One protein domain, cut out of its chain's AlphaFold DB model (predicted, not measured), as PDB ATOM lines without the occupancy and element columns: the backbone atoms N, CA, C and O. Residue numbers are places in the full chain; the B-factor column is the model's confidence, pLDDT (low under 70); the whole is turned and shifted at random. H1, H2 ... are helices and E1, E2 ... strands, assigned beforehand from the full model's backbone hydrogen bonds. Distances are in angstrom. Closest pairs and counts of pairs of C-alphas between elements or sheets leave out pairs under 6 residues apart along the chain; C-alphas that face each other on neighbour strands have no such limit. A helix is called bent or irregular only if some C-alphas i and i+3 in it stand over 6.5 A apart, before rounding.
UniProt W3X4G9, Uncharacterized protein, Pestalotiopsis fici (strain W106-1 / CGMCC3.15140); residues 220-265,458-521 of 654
ATOM      1  N   ALA A 220      40.677  15.461 -35.510       92.06
ATOM      2  CA  ALA A 220      40.759  15.305 -34.078       92.06
ATOM      3  C   ALA A 220      39.465  14.709 -33.549       92.06
ATOM      4  O   ALA A 220      38.377  14.977 -34.052       92.06
ATOM      5  N   TYR A 221      39.596  13.902 -32.512       92.06
ATOM      6  CA  TYR A 221      38.485  13.203 -31.896       92.06
ATOM      7  C   TYR A 221      38.215  13.840 -30.545       92.06
ATOM      8  O   TYR A 221      39.152  14.117 -29.787       92.06
ATOM      9  N   GLN A 222      36.943  14.094 -30.252       95.12
ATOM     10  CA  GLN A 222      36.536  14.555 -28.935       95.12
ATOM     11  C   GLN A 222      36.678  13.415 -27.925       95.12
ATOM     12  O   GLN A 222      36.030  12.373 -28.029       95.12
ATOM     13  N   MET A 223      37.535  13.623 -26.936       94.62
ATOM     14  CA  MET A 223      37.773  12.703 -25.833       94.62
ATOM     15  C   MET A 223      36.696  12.856 -24.741       94.62
ATOM     16  O   MET A 223      35.981  13.864 -24.715       94.62
ATOM     17  N   PRO A 224      36.564  11.897 -23.798       92.69
ATOM     18  CA  PRO A 224      35.578  11.970 -22.711       92.69
ATOM     19  C   PRO A 224      35.688  13.224 -21.827       92.69
ATOM     20  O   PRO A 224      34.693  13.680 -21.267       92.69
ATOM     21  N   ASP A 225      36.881  13.810 -21.726       95.00
ATOM     22  CA  ASP A 225      37.148  15.067 -21.014       95.00
ATOM     23  C   ASP A 225      36.856  16.324 -21.860       95.00
ATOM     24  O   ASP A 225      37.143  17.443 -21.435       95.00
ATOM     25  N   SER A 226      36.253  16.155 -23.041       94.38
ATOM     26  CA  SER A 226      35.986  17.202 -24.038       94.38
ATOM     27  C   SER A 226      37.229  17.852 -24.651       94.38
ATOM     28  O   SER A 226      37.110  18.902 -25.285       94.38
ATOM     29  N   THR A 227      38.413  17.254 -24.501       94.94
ATOM     30  CA  THR A 227      39.590  17.663 -25.277       94.94
ATOM     31  C   THR A 227      39.517  17.099 -26.692       94.94
ATOM     32  O   THR A 227      38.888  16.071 -26.931       94.94
ATOM     33  N   TYR A 228      40.136  17.784 -27.651       94.12
ATOM     34  CA  TYR A 228      40.230  17.315 -29.032       94.12
ATOM     35  C   TYR A 228      41.657  16.882 -29.295       94.12
ATOM     36  O   TYR A 228      42.575  17.694 -29.168       94.12
ATOM     37  N   LEU A 229      41.840  15.615 -29.658       92.75
ATOM     38  CA  LEU A 229      43.164  15.067 -29.918       92.75
ATOM     39  C   LEU A 229      43.236  14.462 -31.314       92.75
ATOM     40  O   LEU A 229      42.340  13.703 -31.691       92.75
ATOM     41  N   PRO A 230      44.288  14.780 -32.083       91.56
ATOM     42  CA  PRO A 230      44.544  14.087 -33.332       91.56
ATOM     43  C   PRO A 230      44.918  12.624 -33.058       91.56
ATOM     44  O   PRO A 230      45.403  12.289 -31.977       91.56
ATOM     45  N   LEU A 231      44.710  11.747 -34.044       86.94
ATOM     46  CA  LEU A 231      45.028  10.309 -33.946       86.94
ATOM     47  C   LEU A 231      46.490  10.025 -33.582       86.94
ATOM     48  O   LEU A 231      46.779   9.020 -32.948       86.94
ATOM     49  N   ASN A 232      47.400  10.912 -33.980       84.62
ATOM     50  CA  ASN A 232      48.834  10.829 -33.710       84.62
ATOM     51  C   ASN A 232      49.234  11.425 -32.344       84.62
ATOM     52  O   ASN A 232      50.420  11.642 -32.090       84.62
ATOM     53  N   SER A 233      48.264  11.743 -31.481       91.12
ATOM     54  CA  SER A 233      48.525  12.268 -30.145       91.12
ATOM     55  C   SER A 233      49.169  11.197 -29.255       91.12
ATOM     56  O   SER A 233      48.607  10.111 -29.148       91.12
ATOM     57  N   PRO A 234      50.245  11.514 -28.505       90.56
ATOM     58  CA  PRO A 234      50.892  10.564 -27.587       90.56
ATOM     59  C   PRO A 234      49.997  10.151 -26.408       90.56
ATOM     60  O   PRO A 234      50.331   9.253 -25.639       90.56
ATOM     61  N   HIS A 235      48.864  10.834 -26.231       92.62
ATOM     62  CA  HIS A 235      47.854  10.488 -25.237       92.62
ATOM     63  C   HIS A 235      46.937   9.344 -25.689       92.62
ATOM     64  O   HIS A 235      46.175   8.835 -24.864       92.62
ATOM     65  N   LEU A 236      46.991   8.966 -26.972       91.25
ATOM     66  CA  LEU A 236      46.282   7.828 -27.539       91.25
ATOM     67  C   LEU A 236      47.251   6.659 -27.702       91.25
ATOM     68  O   LEU A 236      48.203   6.716 -28.474       91.25
ATOM     69  N   ALA A 237      46.985   5.566 -26.998       91.12
ATOM     70  CA  ALA A 237      47.771   4.340 -27.097       91.12
ATOM     71  C   ALA A 237      46.847   3.143 -27.298       91.12
ATOM     72  O   ALA A 237      45.662   3.193 -26.952       91.12
ATOM     73  N   LEU A 238      47.373   2.050 -27.847       88.25
ATOM     74  CA  LEU A 238      46.696   0.773 -27.671       88.25
ATOM     75  C   LEU A 238      46.787   0.357 -26.207       88.25
ATOM     76  O   LEU A 238      47.757   0.653 -25.524       88.25
ATOM     77  N   CYS A 239      45.780  -0.356 -25.741       85.81
ATOM     78  CA  CYS A 239      45.755  -0.954 -24.425       85.81
ATOM     79  C   CYS A 239      45.381  -2.413 -24.515       85.81
ATOM     80  O   CYS A 239      44.504  -2.808 -25.293       85.81
ATOM     81  N   TRP A 240      46.016  -3.179 -23.642       81.94
ATOM     82  CA  TRP A 240      45.710  -4.575 -23.424       81.94
ATOM     83  C   TRP A 240      45.044  -4.715 -22.072       81.94
ATOM     84  O   TRP A 240      45.599  -4.351 -21.033       81.94
ATOM     85  N   MET A 241      43.825  -5.236 -22.099       73.69
ATOM     86  CA  MET A 241      43.129  -5.592 -20.877       73.69
ATOM     87  C   MET A 241      43.520  -7.006 -20.499       73.69
ATOM     88  O   MET A 241      43.243  -7.959 -21.226       73.69
ATOM     89  N   ILE A 242      44.208  -7.122 -19.371       74.81
ATOM     90  CA  ILE A 242      44.668  -8.405 -18.861       74.81
ATOM     91  C   ILE A 242      43.616  -8.923 -17.883       74.81
ATOM     92  O   ILE A 242      43.124  -8.177 -17.032       74.81
ATOM     93  N   ASP A 243      43.273 -10.211 -17.976       72.62
ATOM     94  CA  ASP A 243      42.411 -10.877 -16.996       72.62
ATOM     95  C   ASP A 243      43.130 -11.007 -15.642       72.62
ATOM     96  O   ASP A 243      43.703 -12.029 -15.259       72.62
ATOM     97  N   SER A 244      43.106  -9.894 -14.921       72.31
ATOM     98  CA  SER A 244      43.600  -9.695 -13.560       72.31
ATOM     99  C   SER A 244      43.175 -10.787 -12.573       72.31
ATOM    100  O   SER A 244      43.980 -11.173 -11.723       72.31
ATOM    101  N   GLY A 245      41.972 -11.359 -12.725       75.38
ATOM    102  CA  GLY A 245      41.471 -12.426 -11.855       75.38
ATOM    103  C   GLY A 245      42.316 -13.700 -11.912       75.38
ATOM    104  O   GLY A 245      42.402 -14.427 -10.923       75.38
ATOM    105  N   ARG A 246      42.993 -13.946 -13.039       69.00
ATOM    106  CA  ARG A 246      43.874 -15.107 -13.228       69.00
ATOM    107  C   ARG A 246      45.308 -14.852 -12.791       69.00
ATOM    108  O   ARG A 246      45.986 -15.791 -12.383       69.00
ATOM    109  N   LEU A 247      45.758 -13.602 -12.845       74.81
ATOM    110  CA  LEU A 247      47.099 -13.206 -12.406       74.81
ATOM    111  C   LEU A 247      47.169 -12.834 -10.919       74.81
ATOM    112  O   LEU A 247      48.245 -12.517 -10.420       74.81
ATOM    113  N   GLY A 248      46.039 -12.854 -10.204       78.19
ATOM    114  CA  GLY A 248      45.974 -12.368  -8.825       78.19
ATOM    115  C   GLY A 248      46.241 -10.863  -8.710       78.19
ATOM    116  O   GLY A 248      46.614 -10.393  -7.638       78.19
ATOM    117  N   LEU A 249      46.075 -10.123  -9.812       77.50
ATOM    118  CA  LEU A 249      46.134  -8.665  -9.848       77.50
ATOM    119  C   LEU A 249      44.761  -8.090  -9.478       77.50
ATOM    120  O   LEU A 249      43.741  -8.783  -9.533       77.50
ATOM    121  N   GLU A 250      44.721  -6.814  -9.096       78.06
ATOM    122  CA  GLU A 250      43.450  -6.126  -8.865       78.06
ATOM    123  C   GLU A 250      42.612  -6.092 -10.152       78.06
ATOM    124  O   GLU A 250      43.147  -5.956 -11.255       78.06
ATOM    125  N   GLN A 251      41.291  -6.260 -10.008       76.50
ATOM    126  CA  GLN A 251      40.375  -6.336 -11.146       76.50
ATOM    127  C   GLN A 251      40.498  -5.108 -12.057       76.50
ATOM    128  O   GLN A 251      40.312  -3.984 -11.600       76.50
ATOM    129  N   GLY A 252      40.742  -5.342 -13.350       70.25
ATOM    130  CA  GLY A 252      40.777  -4.293 -14.376       70.25
ATOM    131  C   GLY A 252      42.154  -3.689 -14.649       70.25
ATOM    132  O   GLY A 252      42.225  -2.551 -15.099       70.25
ATOM    133  N   HIS A 253      43.241  -4.421 -14.391       79.81
ATOM    134  CA  HIS A 253      44.589  -3.982 -14.765       79.81
ATOM    135  C   HIS A 253      44.725  -3.783 -16.286       79.81
ATOM    136  O   HIS A 253      44.471  -4.705 -17.070       79.81
ATOM    137  N   VAL A 254      45.132  -2.578 -16.687       81.88
ATOM    138  CA  VAL A 254      45.333  -2.175 -18.084       81.88
ATOM    139  C   VAL A 254      46.819  -1.952 -18.313       81.88
ATOM    140  O   VAL A 254      47.435  -1.131 -17.636       81.88
ATOM    141  N   GLU A 255      47.386  -2.666 -19.280       83.12
ATOM    142  CA  GLU A 255      48.745  -2.409 -19.747       83.12
ATOM    143  C   GLU A 255      48.710  -1.530 -20.996       83.12
ATOM    144  O   GLU A 255      47.964  -1.795 -21.946       83.12
ATOM    145  N   LEU A 256      49.532  -0.480 -20.985       85.38
ATOM    146  CA  LEU A 256      49.719   0.410 -22.124       85.38
ATOM    147  C   LEU A 256      50.526  -0.320 -23.201       85.38
ATOM    148  O   LEU A 256      51.682  -0.693 -23.004       85.38
ATOM    149  N   GLY A 257      49.895  -0.518 -24.350       84.31
ATOM    150  CA  GLY A 257      50.524  -0.969 -25.578       84.31
ATOM    151  C   GLY A 257      51.232   0.174 -26.321       84.31
ATOM    152  O   GLY A 257      51.419   1.268 -25.779       84.31
ATOM    153  N   PRO A 258      51.652  -0.064 -27.576       83.44
ATOM    154  CA  PRO A 258      52.326   0.950 -28.376       83.44
ATOM    155  C   PRO A 258      51.415   2.155 -28.656       83.44
ATOM    156  O   PRO A 258      50.201   2.019 -28.831       83.44
ATOM    157  N   ASP A 259      52.037   3.330 -28.731       81.38
ATOM    158  CA  ASP A 259      51.405   4.569 -29.182       81.38
ATOM    159  C   ASP A 259      50.895   4.408 -30.629       81.38
ATOM    160  O   ASP A 259      51.525   3.749 -31.468       81.38
ATOM    161  N   PHE A 260      49.756   5.029 -30.933       80.00
ATOM    162  CA  PHE A 260      49.204   5.114 -32.283       80.00
ATOM    163  C   PHE A 260      50.188   5.699 -33.297       80.00
ATOM    164  O   PHE A 260      50.180   5.275 -34.456       80.00
ATOM    165  N   SER A 261      51.087   6.589 -32.869       73.69
ATOM    166  CA  SER A 261      52.159   7.120 -33.721       73.69
ATOM    167  C   SER A 261      53.079   6.025 -34.291       73.69
ATOM    168  O   SER A 261      53.583   6.152 -35.406       73.69
ATOM    169  N   MET A 262      53.252   4.903 -33.580       76.19
ATOM    170  CA  MET A 262      54.043   3.753 -34.045       76.19
ATOM    171  C   MET A 262      53.249   2.817 -34.966       76.19
ATOM    172  O   MET A 262      53.834   2.065 -35.746       76.19
ATOM    173  N   LEU A 263      51.918   2.861 -34.883       68.88
ATOM    174  CA  LEU A 263      50.997   2.002 -35.633       68.88
ATOM    175  C   LEU A 263      50.504   2.641 -36.931       68.88
ATOM    176  O   LEU A 263      49.939   1.940 -37.773       68.88
ATOM    177  N   GLU A 264      50.725   3.942 -37.108       64.69
ATOM    178  CA  GLU A 264      50.281   4.722 -38.264       64.69
ATOM    179  C   GLU A 264      50.632   4.056 -39.616       64.69
ATOM    180  O   GLU A 264      49.725   3.897 -40.442       64.69
ATOM    181  N   PRO A 265      51.859   3.529 -39.846       61.12
ATOM    182  CA  PRO A 265      52.183   2.851 -41.105       61.12
ATOM    183  C   PRO A 265      51.360   1.574 -41.343       61.12
ATOM    184  O   PRO A 265      51.097   1.203 -42.490       61.12
ATOM    185  N   SER A 458      38.072 -16.493 -32.938       44.25
ATOM    186  CA  SER A 458      37.563 -16.596 -31.570       44.25
ATOM    187  C   SER A 458      38.757 -16.813 -30.632       44.25
ATOM    188  O   SER A 458      39.114 -17.957 -30.345       44.25
ATOM    189  N   GLY A 459      39.399 -15.697 -30.267       52.31
ATOM    190  CA  GLY A 459      40.679 -15.554 -29.568       52.31
ATOM    191  C   GLY A 459      40.798 -16.300 -28.246       52.31
ATOM    192  O   GLY A 459      40.656 -15.725 -27.175       52.31
ATOM    193  N   VAL A 460      41.115 -17.586 -28.339       55.69
ATOM    194  CA  VAL A 460      41.454 -18.411 -27.189       55.69
ATOM    195  C   VAL A 460      42.653 -19.274 -27.564       55.69
ATOM    196  O   VAL A 460      42.530 -20.191 -28.374       55.69
ATOM    197  N   ILE A 461      43.824 -18.983 -26.990       56.34
ATOM    198  CA  ILE A 461      45.035 -19.800 -27.168       56.34
ATOM    199  C   ILE A 461      44.846 -21.110 -26.374       56.34
ATOM    200  O   ILE A 461      44.763 -21.052 -25.144       56.34
ATOM    201  N   PRO A 462      44.745 -22.289 -27.025       56.97
ATOM    202  CA  PRO A 462      44.303 -23.527 -26.375       56.97
ATOM    203  C   PRO A 462      45.437 -24.325 -25.710       56.97
ATOM    204  O   PRO A 462      45.236 -25.484 -25.355       56.97
ATOM    205  N   TYR A 463      46.627 -23.743 -25.549       67.00
ATOM    206  CA  TYR A 463      47.792 -24.406 -24.961       67.00
ATOM    207  C   TYR A 463      48.399 -23.582 -23.824       67.00
ATOM    208  O   TYR A 463      48.292 -22.355 -23.798       67.00
ATOM    209  N   ASN A 464      48.997 -24.284 -22.855       69.88
ATOM    210  CA  ASN A 464      49.706 -23.664 -21.741       69.88
ATOM    211  C   ASN A 464      50.819 -22.780 -22.301       69.88
ATOM    212  O   ASN A 464      51.518 -23.181 -23.232       69.88
ATOM    213  N   SER A 465      50.979 -21.589 -21.741       66.62
ATOM    214  CA  SER A 465      52.030 -20.655 -22.147       66.62
ATOM    215  C   SER A 465      52.786 -20.153 -20.925       66.62
ATOM    216  O   SER A 465      52.396 -20.380 -19.777       66.62
ATOM    217  N   THR A 466      53.892 -19.471 -21.177       68.81
ATOM    218  CA  THR A 466      54.643 -18.729 -20.170       68.81
ATOM    219  C   THR A 466      54.687 -17.275 -20.610       68.81
ATOM    220  O   THR A 466      55.110 -16.980 -21.727       68.81
ATOM    221  N   PHE A 467      54.206 -16.376 -19.758       67.75
ATOM    222  CA  PHE A 467      54.257 -14.934 -19.980       67.75
ATOM    223  C   PHE A 467      55.244 -14.320 -18.998       67.75
ATOM    224  O   PHE A 467      55.146 -14.563 -17.795       67.75
ATOM    225  N   THR A 468      56.183 -13.526 -19.498       64.38
ATOM    226  CA  THR A 468      57.185 -12.865 -18.661       64.38
ATOM    227  C   THR A 468      56.806 -11.404 -18.482       64.38
ATOM    228  O   THR A 468      56.760 -10.650 -19.453       64.38
ATOM    229  N   PHE A 469      56.557 -10.993 -17.240       69.50
ATOM    230  CA  PHE A 469      56.275  -9.604 -16.884       69.50
ATOM    231  C   PHE A 469      57.179  -9.171 -15.742       69.50
ATOM    232  O   PHE A 469      57.284  -9.865 -14.730       69.50
ATOM    233  N   ASN A 470      57.860  -8.036 -15.919       73.75
ATOM    234  CA  ASN A 470      58.811  -7.499 -14.943       73.75
ATOM    235  C   ASN A 470      59.859  -8.546 -14.488       73.75
ATOM    236  O   ASN A 470      60.100  -8.739 -13.297       73.75
ATOM    237  N   GLY A 471      60.404  -9.307 -15.447       78.19
ATOM    238  CA  GLY A 471      61.401 -10.361 -15.211       78.19
ATOM    239  C   GLY A 471      60.888 -11.627 -14.511       78.19
ATOM    240  O   GLY A 471      61.671 -12.544 -14.274       78.19
ATOM    241  N   THR A 472      59.596 -11.704 -14.186       72.69
ATOM    242  CA  THR A 472      58.990 -12.879 -13.548       72.69
ATOM    243  C   THR A 472      58.216 -13.681 -14.589       72.69
ATOM    244  O   THR A 472      57.355 -13.136 -15.279       72.69
ATOM    245  N   GLU A 473      58.536 -14.969 -14.724       76.56
ATOM    246  CA  GLU A 473      57.801 -15.889 -15.594       76.56
ATOM    247  C   GLU A 473      56.545 -16.405 -14.891       76.56
ATOM    248  O   GLU A 473      56.605 -17.024 -13.827       76.56
ATOM    249  N   TYR A 474      55.399 -16.183 -15.521       70.31
ATOM    250  CA  TYR A 474      54.109 -16.692 -15.092       70.31
ATOM    251  C   TYR A 474      53.682 -17.813 -16.040       70.31
ATOM    252  O   TYR A 474      53.382 -17.580 -17.212       70.31
ATOM    253  N   SER A 475      53.656 -19.048 -15.532       72.56
ATOM    254  CA  SER A 475      53.043 -20.181 -16.230       72.56
ATOM    255  C   SER A 475      51.531 -20.063 -16.093       72.56
ATOM    256  O   SER A 475      51.018 -20.161 -14.978       72.56
ATOM    257  N   LEU A 476      50.814 -19.881 -17.200       64.69
ATOM    258  CA  LEU A 476      49.347 -19.915 -17.194       64.69
ATOM    259  C   LEU A 476      48.845 -21.131 -17.974       64.69
ATOM    260  O   LEU A 476      49.364 -21.523 -19.023       64.69
ATOM    261  N   GLU A 477      47.829 -21.764 -17.406       69.44
ATOM    262  CA  GLU A 477      47.179 -22.925 -17.994       69.44
ATOM    263  C   GLU A 477      46.218 -22.484 -19.106       69.44
ATOM    264  O   GLU A 477      45.564 -21.438 -19.016       69.44
ATOM    265  N   ALA A 478      46.128 -23.278 -20.172       59.50
ATOM    266  CA  ALA A 478      45.147 -23.066 -21.224       59.50
ATOM    267  C   ALA A 478      43.715 -23.063 -20.654       59.50
ATOM    268  O   ALA A 478      43.413 -23.859 -19.761       59.50
ATOM    269  N   PRO A 479      42.796 -22.256 -21.208       57.06
ATOM    270  CA  PRO A 479      43.017 -21.284 -22.278       57.06
ATOM    271  C   PRO A 479      43.705 -20.011 -21.775       57.06
ATOM    272  O   PRO A 479      43.253 -19.437 -20.796       57.06
ATOM    273  N   PHE A 480      44.789 -19.557 -22.406       56.22
ATOM    274  CA  PHE A 480      45.705 -18.581 -21.786       56.22
ATOM    275  C   PHE A 480      45.273 -17.118 -21.906       56.22
ATOM    276  O   PHE A 480      45.509 -16.326 -20.999       56.22
ATOM    277  N   LEU A 481      44.648 -16.749 -23.019       53.66
ATOM    278  CA  LEU A 481      44.536 -15.351 -23.397       53.66
ATOM    279  C   LEU A 481      43.190 -15.093 -24.066       53.66
ATOM    280  O   LEU A 481      43.036 -15.328 -25.260       53.66
ATOM    281  N   ASP A 482      42.220 -14.648 -23.271       51.25
ATOM    282  CA  ASP A 482      41.017 -14.007 -23.788       51.25
ATOM    283  C   ASP A 482      41.291 -12.504 -23.828       51.25
ATOM    284  O   ASP A 482      40.984 -11.772 -22.889       51.25
ATOM    285  N   ILE A 483      41.949 -12.043 -24.895       53.50
ATOM    286  CA  ILE A 483      42.180 -10.604 -25.075       53.50
ATOM    287  C   ILE A 483      40.837  -9.894 -25.368       53.50
ATOM    288  O   ILE A 483      40.705  -8.684 -25.217       53.50
ATOM    289  N   GLY A 484      39.795 -10.629 -25.768       50.78
ATOM    290  CA  GLY A 484      38.575 -10.060 -26.334       50.78
ATOM    291  C   GLY A 484      37.541  -9.569 -25.323       50.78
ATOM    292  O   GLY A 484      36.637  -8.825 -25.713       50.78
ATOM    293  N   HIS A 485      37.614  -9.967 -24.049       53.12
ATOM    294  CA  HIS A 485      36.411  -9.877 -23.219       53.12
ATOM    295  C   HIS A 485      36.112  -8.500 -22.616       53.12
ATOM    296  O   HIS A 485      34.954  -8.224 -22.299       53.12
ATOM    297  N   GLY A 486      37.109  -7.625 -22.480       56.41
ATOM    298  CA  GLY A 486      36.936  -6.369 -21.753       56.41
ATOM    299  C   GLY A 486      36.475  -5.179 -22.605       56.41
ATOM    300  O   GLY A 486      35.791  -4.294 -22.097       56.41
ATOM    301  N   CYS A 487      36.789  -5.134 -23.902       61.50
ATOM    302  CA  CYS A 487      36.346  -4.039 -24.783       61.50
ATOM    303  C   CYS A 487      34.968  -4.299 -25.373       61.50
ATOM    304  O   CYS A 487      34.707  -4.126 -26.568       61.50
ATOM    305  N   SER A 488      34.086  -4.739 -24.477       50.06
ATOM    306  CA  SER A 488      32.768  -5.294 -24.719       50.06
ATOM    307  C   SER A 488      31.768  -4.212 -25.107       50.06
ATOM    308  O   SER A 488      30.800  -3.942 -24.397       50.06
ATOM    309  N   HIS A 489      31.966  -3.611 -26.274       58.84
ATOM    310  CA  HIS A 489      30.811  -3.257 -27.075       58.84
ATOM    311  C   HIS A 489      30.443  -4.504 -27.898       58.84
ATOM    312  O   HIS A 489      31.312  -5.031 -28.594       58.84
ATOM    313  N   PRO A 490      29.187  -4.992 -27.869       57.66
ATOM    314  CA  PRO A 490      28.761  -6.227 -28.551       57.66
ATOM    315  C   PRO A 490      28.902  -6.221 -30.090       57.66
ATOM    316  O   PRO A 490      28.503  -7.180 -30.742       57.66
ATOM    317  N   TYR A 491      29.468  -5.157 -30.667       57.47
ATOM    318  CA  TYR A 491      29.651  -4.945 -32.103       57.47
ATOM    319  C   TYR A 491      31.103  -4.604 -32.492       57.47
ATOM    320  O   TYR A 491      31.340  -4.168 -33.616       57.47
ATOM    321  N   ASN A 492      32.083  -4.779 -31.597       52.66
ATOM    322  CA  ASN A 492      33.491  -4.528 -31.919       52.66
ATOM    323  C   ASN A 492      34.057  -5.649 -32.806       52.66
ATOM    324  O   ASN A 492      34.551  -6.664 -32.326       52.66
ATOM    325  N   TYR A 493      33.988  -5.449 -34.123       49.62
ATOM    326  CA  TYR A 493      34.661  -6.288 -35.125       49.62
ATOM    327  C   TYR A 493      36.173  -6.018 -35.207       49.62
ATOM    328  O   TYR A 493      36.909  -6.792 -35.820       49.62
ATOM    329  N   PHE A 494      36.656  -4.944 -34.573       47.41
ATOM    330  CA  PHE A 494      38.081  -4.676 -34.448       47.41
ATOM    331  C   PHE A 494      38.685  -5.552 -33.350       47.41
ATOM    332  O   PHE A 494      38.653  -5.244 -32.164       47.41
ATOM    333  N   THR A 495      39.307  -6.624 -33.829       49.22
ATOM    334  CA  THR A 495      40.297  -7.478 -33.175       49.22
ATOM    335  C   THR A 495      39.760  -8.671 -32.378       49.22
ATOM    336  O   THR A 495      39.449  -8.610 -31.196       49.22
ATOM    337  N   ALA A 496      39.889  -9.838 -33.013       49.94
ATOM    338  CA  ALA A 496      40.130 -11.128 -32.356       49.94
ATOM    339  C   ALA A 496      41.310 -11.107 -31.356       49.94
ATOM    340  O   ALA A 496      41.496 -12.054 -30.598       49.94
ATOM    341  N   LEU A 497      42.114 -10.037 -31.395       53.72
ATOM    342  CA  LEU A 497      43.278  -9.780 -30.559       53.72
ATOM    343  C   LEU A 497      43.002  -8.807 -29.405       53.72
ATOM    344  O   LEU A 497      43.951  -8.461 -28.721       53.72
ATOM    345  N   GLY A 498      41.763  -8.344 -29.189       59.88
ATOM    346  CA  GLY A 498      41.402  -7.632 -27.961       59.88
ATOM    347  C   GLY A 498      42.106  -6.303 -27.686       59.88
ATOM    348  O   GLY A 498      42.249  -5.886 -26.537       59.88
ATOM    349  N   ASN A 499      42.566  -5.637 -28.739       70.56
ATOM    350  CA  ASN A 499      43.226  -4.349 -28.622       70.56
ATOM    351  C   ASN A 499      42.170  -3.262 -28.407       70.56
ATOM    352  O   ASN A 499      41.258  -3.093 -29.218       70.56
ATOM    353  N   CYS A 500      42.322  -2.503 -27.330       81.19
ATOM    354  CA  CYS A 500      41.473  -1.366 -27.009       81.19
ATOM    355  C   CYS A 500      42.221  -0.071 -27.292       81.19
ATOM    356  O   CYS A 500      43.441  -0.029 -27.170       81.19
ATOM    357  N   VAL A 501      41.510   1.002 -27.628       86.56
ATOM    358  CA  VAL A 501      42.124   2.335 -27.621       86.56
ATOM    359  C   VAL A 501      42.057   2.869 -26.201       86.56
ATOM    360  O   VAL A 501      41.018   2.754 -25.547       86.56
ATOM    361  N   CYS A 502      43.158   3.432 -25.730       91.12
ATOM    362  CA  CYS A 502      43.252   4.117 -24.457       91.12
ATOM    363  C   CYS A 502      43.515   5.595 -24.645       91.12
ATOM    364  O   CYS A 502      44.286   5.991 -25.516       91.12
ATOM    365  N   TYR A 503      42.936   6.379 -23.747       93.56
ATOM    366  CA  TYR A 503      43.232   7.785 -23.567       93.56
ATOM    367  C   TYR A 503      43.794   7.991 -22.159       93.56
ATOM    368  O   TYR A 503      43.137   7.647 -21.180       93.56
ATOM    369  N   ASN A 504      45.022   8.509 -22.043       93.50
ATOM    370  CA  ASN A 504      45.709   8.705 -20.754       93.50
ATOM    371  C   ASN A 504      45.764   7.443 -19.859       93.50
ATOM    372  O   ASN A 504      45.697   7.540 -18.636       93.50
ATOM    373  N   GLY A 505      45.896   6.257 -20.464       90.38
ATOM    374  CA  GLY A 505      45.945   4.979 -19.742       90.38
ATOM    375  C   GLY A 505      44.589   4.366 -19.402       90.38
ATOM    376  O   GLY A 505      44.553   3.246 -18.899       90.38
ATOM    377  N   GLU A 506      43.482   5.041 -19.718       90.69
ATOM    378  CA  GLU A 506      42.138   4.508 -19.508       90.69
ATOM    379  C   GLU A 506      41.500   4.064 -20.834       90.69
ATOM    380  O   GLU A 506      41.561   4.800 -21.824       90.69
ATOM    381  N   PRO A 507      40.870   2.875 -20.893       88.00
ATOM    382  CA  PRO A 507      40.241   2.380 -22.110       88.00
ATOM    383  C   PRO A 507      39.026   3.239 -22.477       88.00
ATOM    384  O   PRO A 507      38.125   3.450 -21.664       88.00
ATOM    385  N   ILE A 508      38.970   3.706 -23.726       89.44
ATOM    386  CA  ILE A 508      37.871   4.541 -24.226       89.44
ATOM    387  C   ILE A 508      36.831   3.723 -24.995       89.44
ATOM    388  O   ILE A 508      37.141   2.818 -25.770       89.44
ATOM    389  N   THR A 509      35.553   4.056 -24.795       84.88
ATOM    390  CA  THR A 509      34.431   3.371 -25.461       84.88
ATOM    391  C   THR A 509      34.361   3.722 -26.944       84.88
ATOM    392  O   THR A 509      34.512   4.893 -27.277       84.88
ATOM    393  N   TYR A 510      34.019   2.765 -27.815       77.50
ATOM    394  CA  TYR A 510      33.956   2.925 -29.285       77.50
ATOM    395  C   TYR A 510      33.197   4.171 -29.786       77.50
ATOM    396  O   TYR A 510      33.459   4.650 -30.886       77.50
ATOM    397  N   ALA A 511      32.295   4.736 -28.975       80.62
ATOM    398  CA  ALA A 511      31.628   6.002 -29.263       80.62
ATOM    399  C   ALA A 511      32.606   7.140 -29.621       80.62
ATOM    400  O   ALA A 511      32.230   8.012 -30.400       80.62
ATOM    401  N   TRP A 512      33.855   7.116 -29.136       81.19
ATOM    402  CA  TRP A 512      34.872   8.124 -29.470       81.19
ATOM    403  C   TRP A 512      35.166   8.211 -30.980       81.19
ATOM    404  O   TRP A 512      35.449   9.295 -31.474       81.19
ATOM    405  N   TYR A 513      35.043   7.098 -31.717       80.38
ATOM    406  CA  TYR A 513      35.288   7.023 -33.165       80.38
ATOM    407  C   TYR A 513      34.030   7.321 -34.005       80.38
ATOM    408  O   TYR A 513      34.033   7.178 -35.224       80.38
ATOM    409  N   SER A 514      32.920   7.705 -33.372       83.75
ATOM    410  CA  SER A 514      31.722   8.119 -34.106       83.75
ATOM    411  C   SER A 514      31.997   9.387 -34.916       83.75
ATOM    412  O   SER A 514      32.637  10.307 -34.410       83.75
ATOM    413  N   ASP A 515      31.461   9.459 -36.141       80.75
ATOM    414  CA  ASP A 515      31.543  10.647 -37.005       80.75
ATOM    415  C   ASP A 515      31.038  11.926 -36.301       80.75
ATOM    416  O   ASP A 515      31.508  13.018 -36.606       80.75
ATOM    417  N   ASP A 516      30.148  11.792 -35.308       87.19
ATOM    418  CA  ASP A 516      29.636  12.906 -34.497       87.19
ATOM    419  C   ASP A 516      30.701  13.536 -33.570       87.19
ATOM    420  O   ASP A 516      30.531  14.670 -33.122       87.19
ATOM    421  N   ASN A 517      31.801  12.827 -33.287       88.50
ATOM    422  CA  ASN A 517      32.890  13.271 -32.403       88.50
ATOM    423  C   ASN A 517      34.144  13.728 -33.164       88.50
ATOM    424  O   ASN A 517      35.146  14.085 -32.536       88.50
ATOM    425  N   VAL A 518      34.111  13.715 -34.498       89.06
ATOM    426  CA  VAL A 518      35.236  14.147 -35.331       89.06
ATOM    427  C   VAL A 518      35.152  15.655 -35.552       89.06
ATOM    428  O   VAL A 518      34.197  16.169 -36.131       89.06
ATOM    429  N   VAL A 519      36.183  16.373 -35.113       91.56
ATOM    430  CA  VAL A 519      36.372  17.803 -35.367       91.56
ATOM    431  C   VAL A 519      37.646  18.008 -36.169       91.56
ATOM    432  O   VAL A 519      38.642  17.307 -36.016       91.56
ATOM    433  N   CYS A 520      37.610  18.995 -37.045       90.81
ATOM    434  CA  CYS A 520      38.720  19.354 -37.902       90.81
ATOM    435  C   CYS A 520      39.568  20.416 -37.213       90.81
ATOM    436  O   CYS A 520      39.101  21.538 -37.015       90.81
ATOM    437  N   LEU A 521      40.791  20.056 -36.823       90.69
ATOM    438  CA  LEU A 521      41.752  20.999 -36.260       90.69
ATOM    439  C   LEU A 521      42.736  21.442 -37.334       90.69
ATOM    440  O   LEU A 521      43.163  20.641 -38.163       90.69
TER     441      LEU A 521
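This is residues 220 to 265 and 458 to 521 of the 654 residues of an uncharacterized protein of Pestalotiopsis fici (strain W106-1 / CGMCC3.15140) (UniProt W3X4G9). Three small antiparallel sheets are strung out along the longest axis: a strongly twisted sheet of E4, E3 and E7 in the middle, a small sheet of E2, E1 and E8 at one end, and the two-stranded hairpin of E5 and E6 at the other. Three short helices, H1, H2 and H3, sit on the chain between strands, and a long stretch without a named element, residues 477 to 498, loops back from the hairpin to E7. The printed part has 110 residues, with three named helices and eight named strands in the order E1 E2 E3 H1 E4 H2 E5 E6 E7 H3 E8; the class is mixed, helices and strands, and under half of the residues are in named elements. The whole is only just compact, close to loose, with a radius of gyration of the C-alphas of 15.6 A, and its outline is elongated, with spans of 47 by 30 by 30 A.

E3, residues 236 to 241, is 15.3 A long from first to last C-alpha and begins at C-alpha 236 (46.282, 7.828, -27.539). E4, residues 254 to 259, measures 14.3 A, and E7, residues 499 to 503, measures 13.1 A. H1, residues 244 to 247, is 5.1 A long. H2, residues 260 to 265, is 9.6 A long and irregular: C-alphas 262 and 265 are 7.4 A apart, against about 5 A in a regular helix. E5, residues 465 to 469, measures 13.0 A, and E6, residues 472 to 476, measures 12.5 A. E1, residues 220 to 222, starts the printed part at C-alpha 220 (40.759, 15.305, -34.078) and is 6.7 A long. E2, residues 228 to 230, measures 6.9 A, H3, residues 510 to 513, 5.8 A, and E8, residues 518 to 521, 9.5 A, ending at C-alpha 521 (41.752, 20.999, -36.260).

In the sheet E4 E3 E7, E3 is the inner strand. E4 and E3 are antiparallel at 142 degrees, with N 257 and O 238 2.7 A apart, within hydrogen-bond range. E3 and E7 are antiparallel at 130 degrees, with N 239 and O 500 at 2.8 A. Residues 502 to 503 of E7 also pair, antiparallel, with residues 506 to 507. H2 only grazes this sheet, with its residues 260 to 263; the closest C-alphas of E3 and H2 are those of Ala 237 and Phe 260, 5.4 A apart. H1 is not on this sheet. In the sheet E2 E1 E8, E2 and E1 form a hairpin, antiparallel at 145 degrees, with N 221 and O 229 at 2.9 A. E1 and E8 are antiparallel at 130 degrees, with N 220 and O 519 at 2.8 A. H3 only grazes this sheet, with its residues 511 to 513; the closest C-alphas of E1 and H3 are those of Gln 222 and Trp 512, 6.7 A apart. E5 and E6 form a hairpin, antiparallel at 150 degrees, with N 474 and O 467 at 2.8 A. E6 and H1 are only just apart, with their closest C-alphas at 8.3 A. H1 and H3 are too short for an O i to N i+4 pair, and in H2 1 of 2 such pairs is within hydrogen-bond range.

The two C-alphas farthest apart, those of Glu 477 and Leu 521, are 47.9 A apart, while the first and last printed C-alphas are 6.2 A apart. Residues 266 to 457 are cut out, and C-alphas 265 and 458 are 26.1 A apart across the cut. The link from E6 to E7 is long, with 22 residues. The mean pLDDT of the printed part is 75.0; 39 residues are under 70, namely residue 246 and residues 263 to 265, 458 to 469 and 476 to 498.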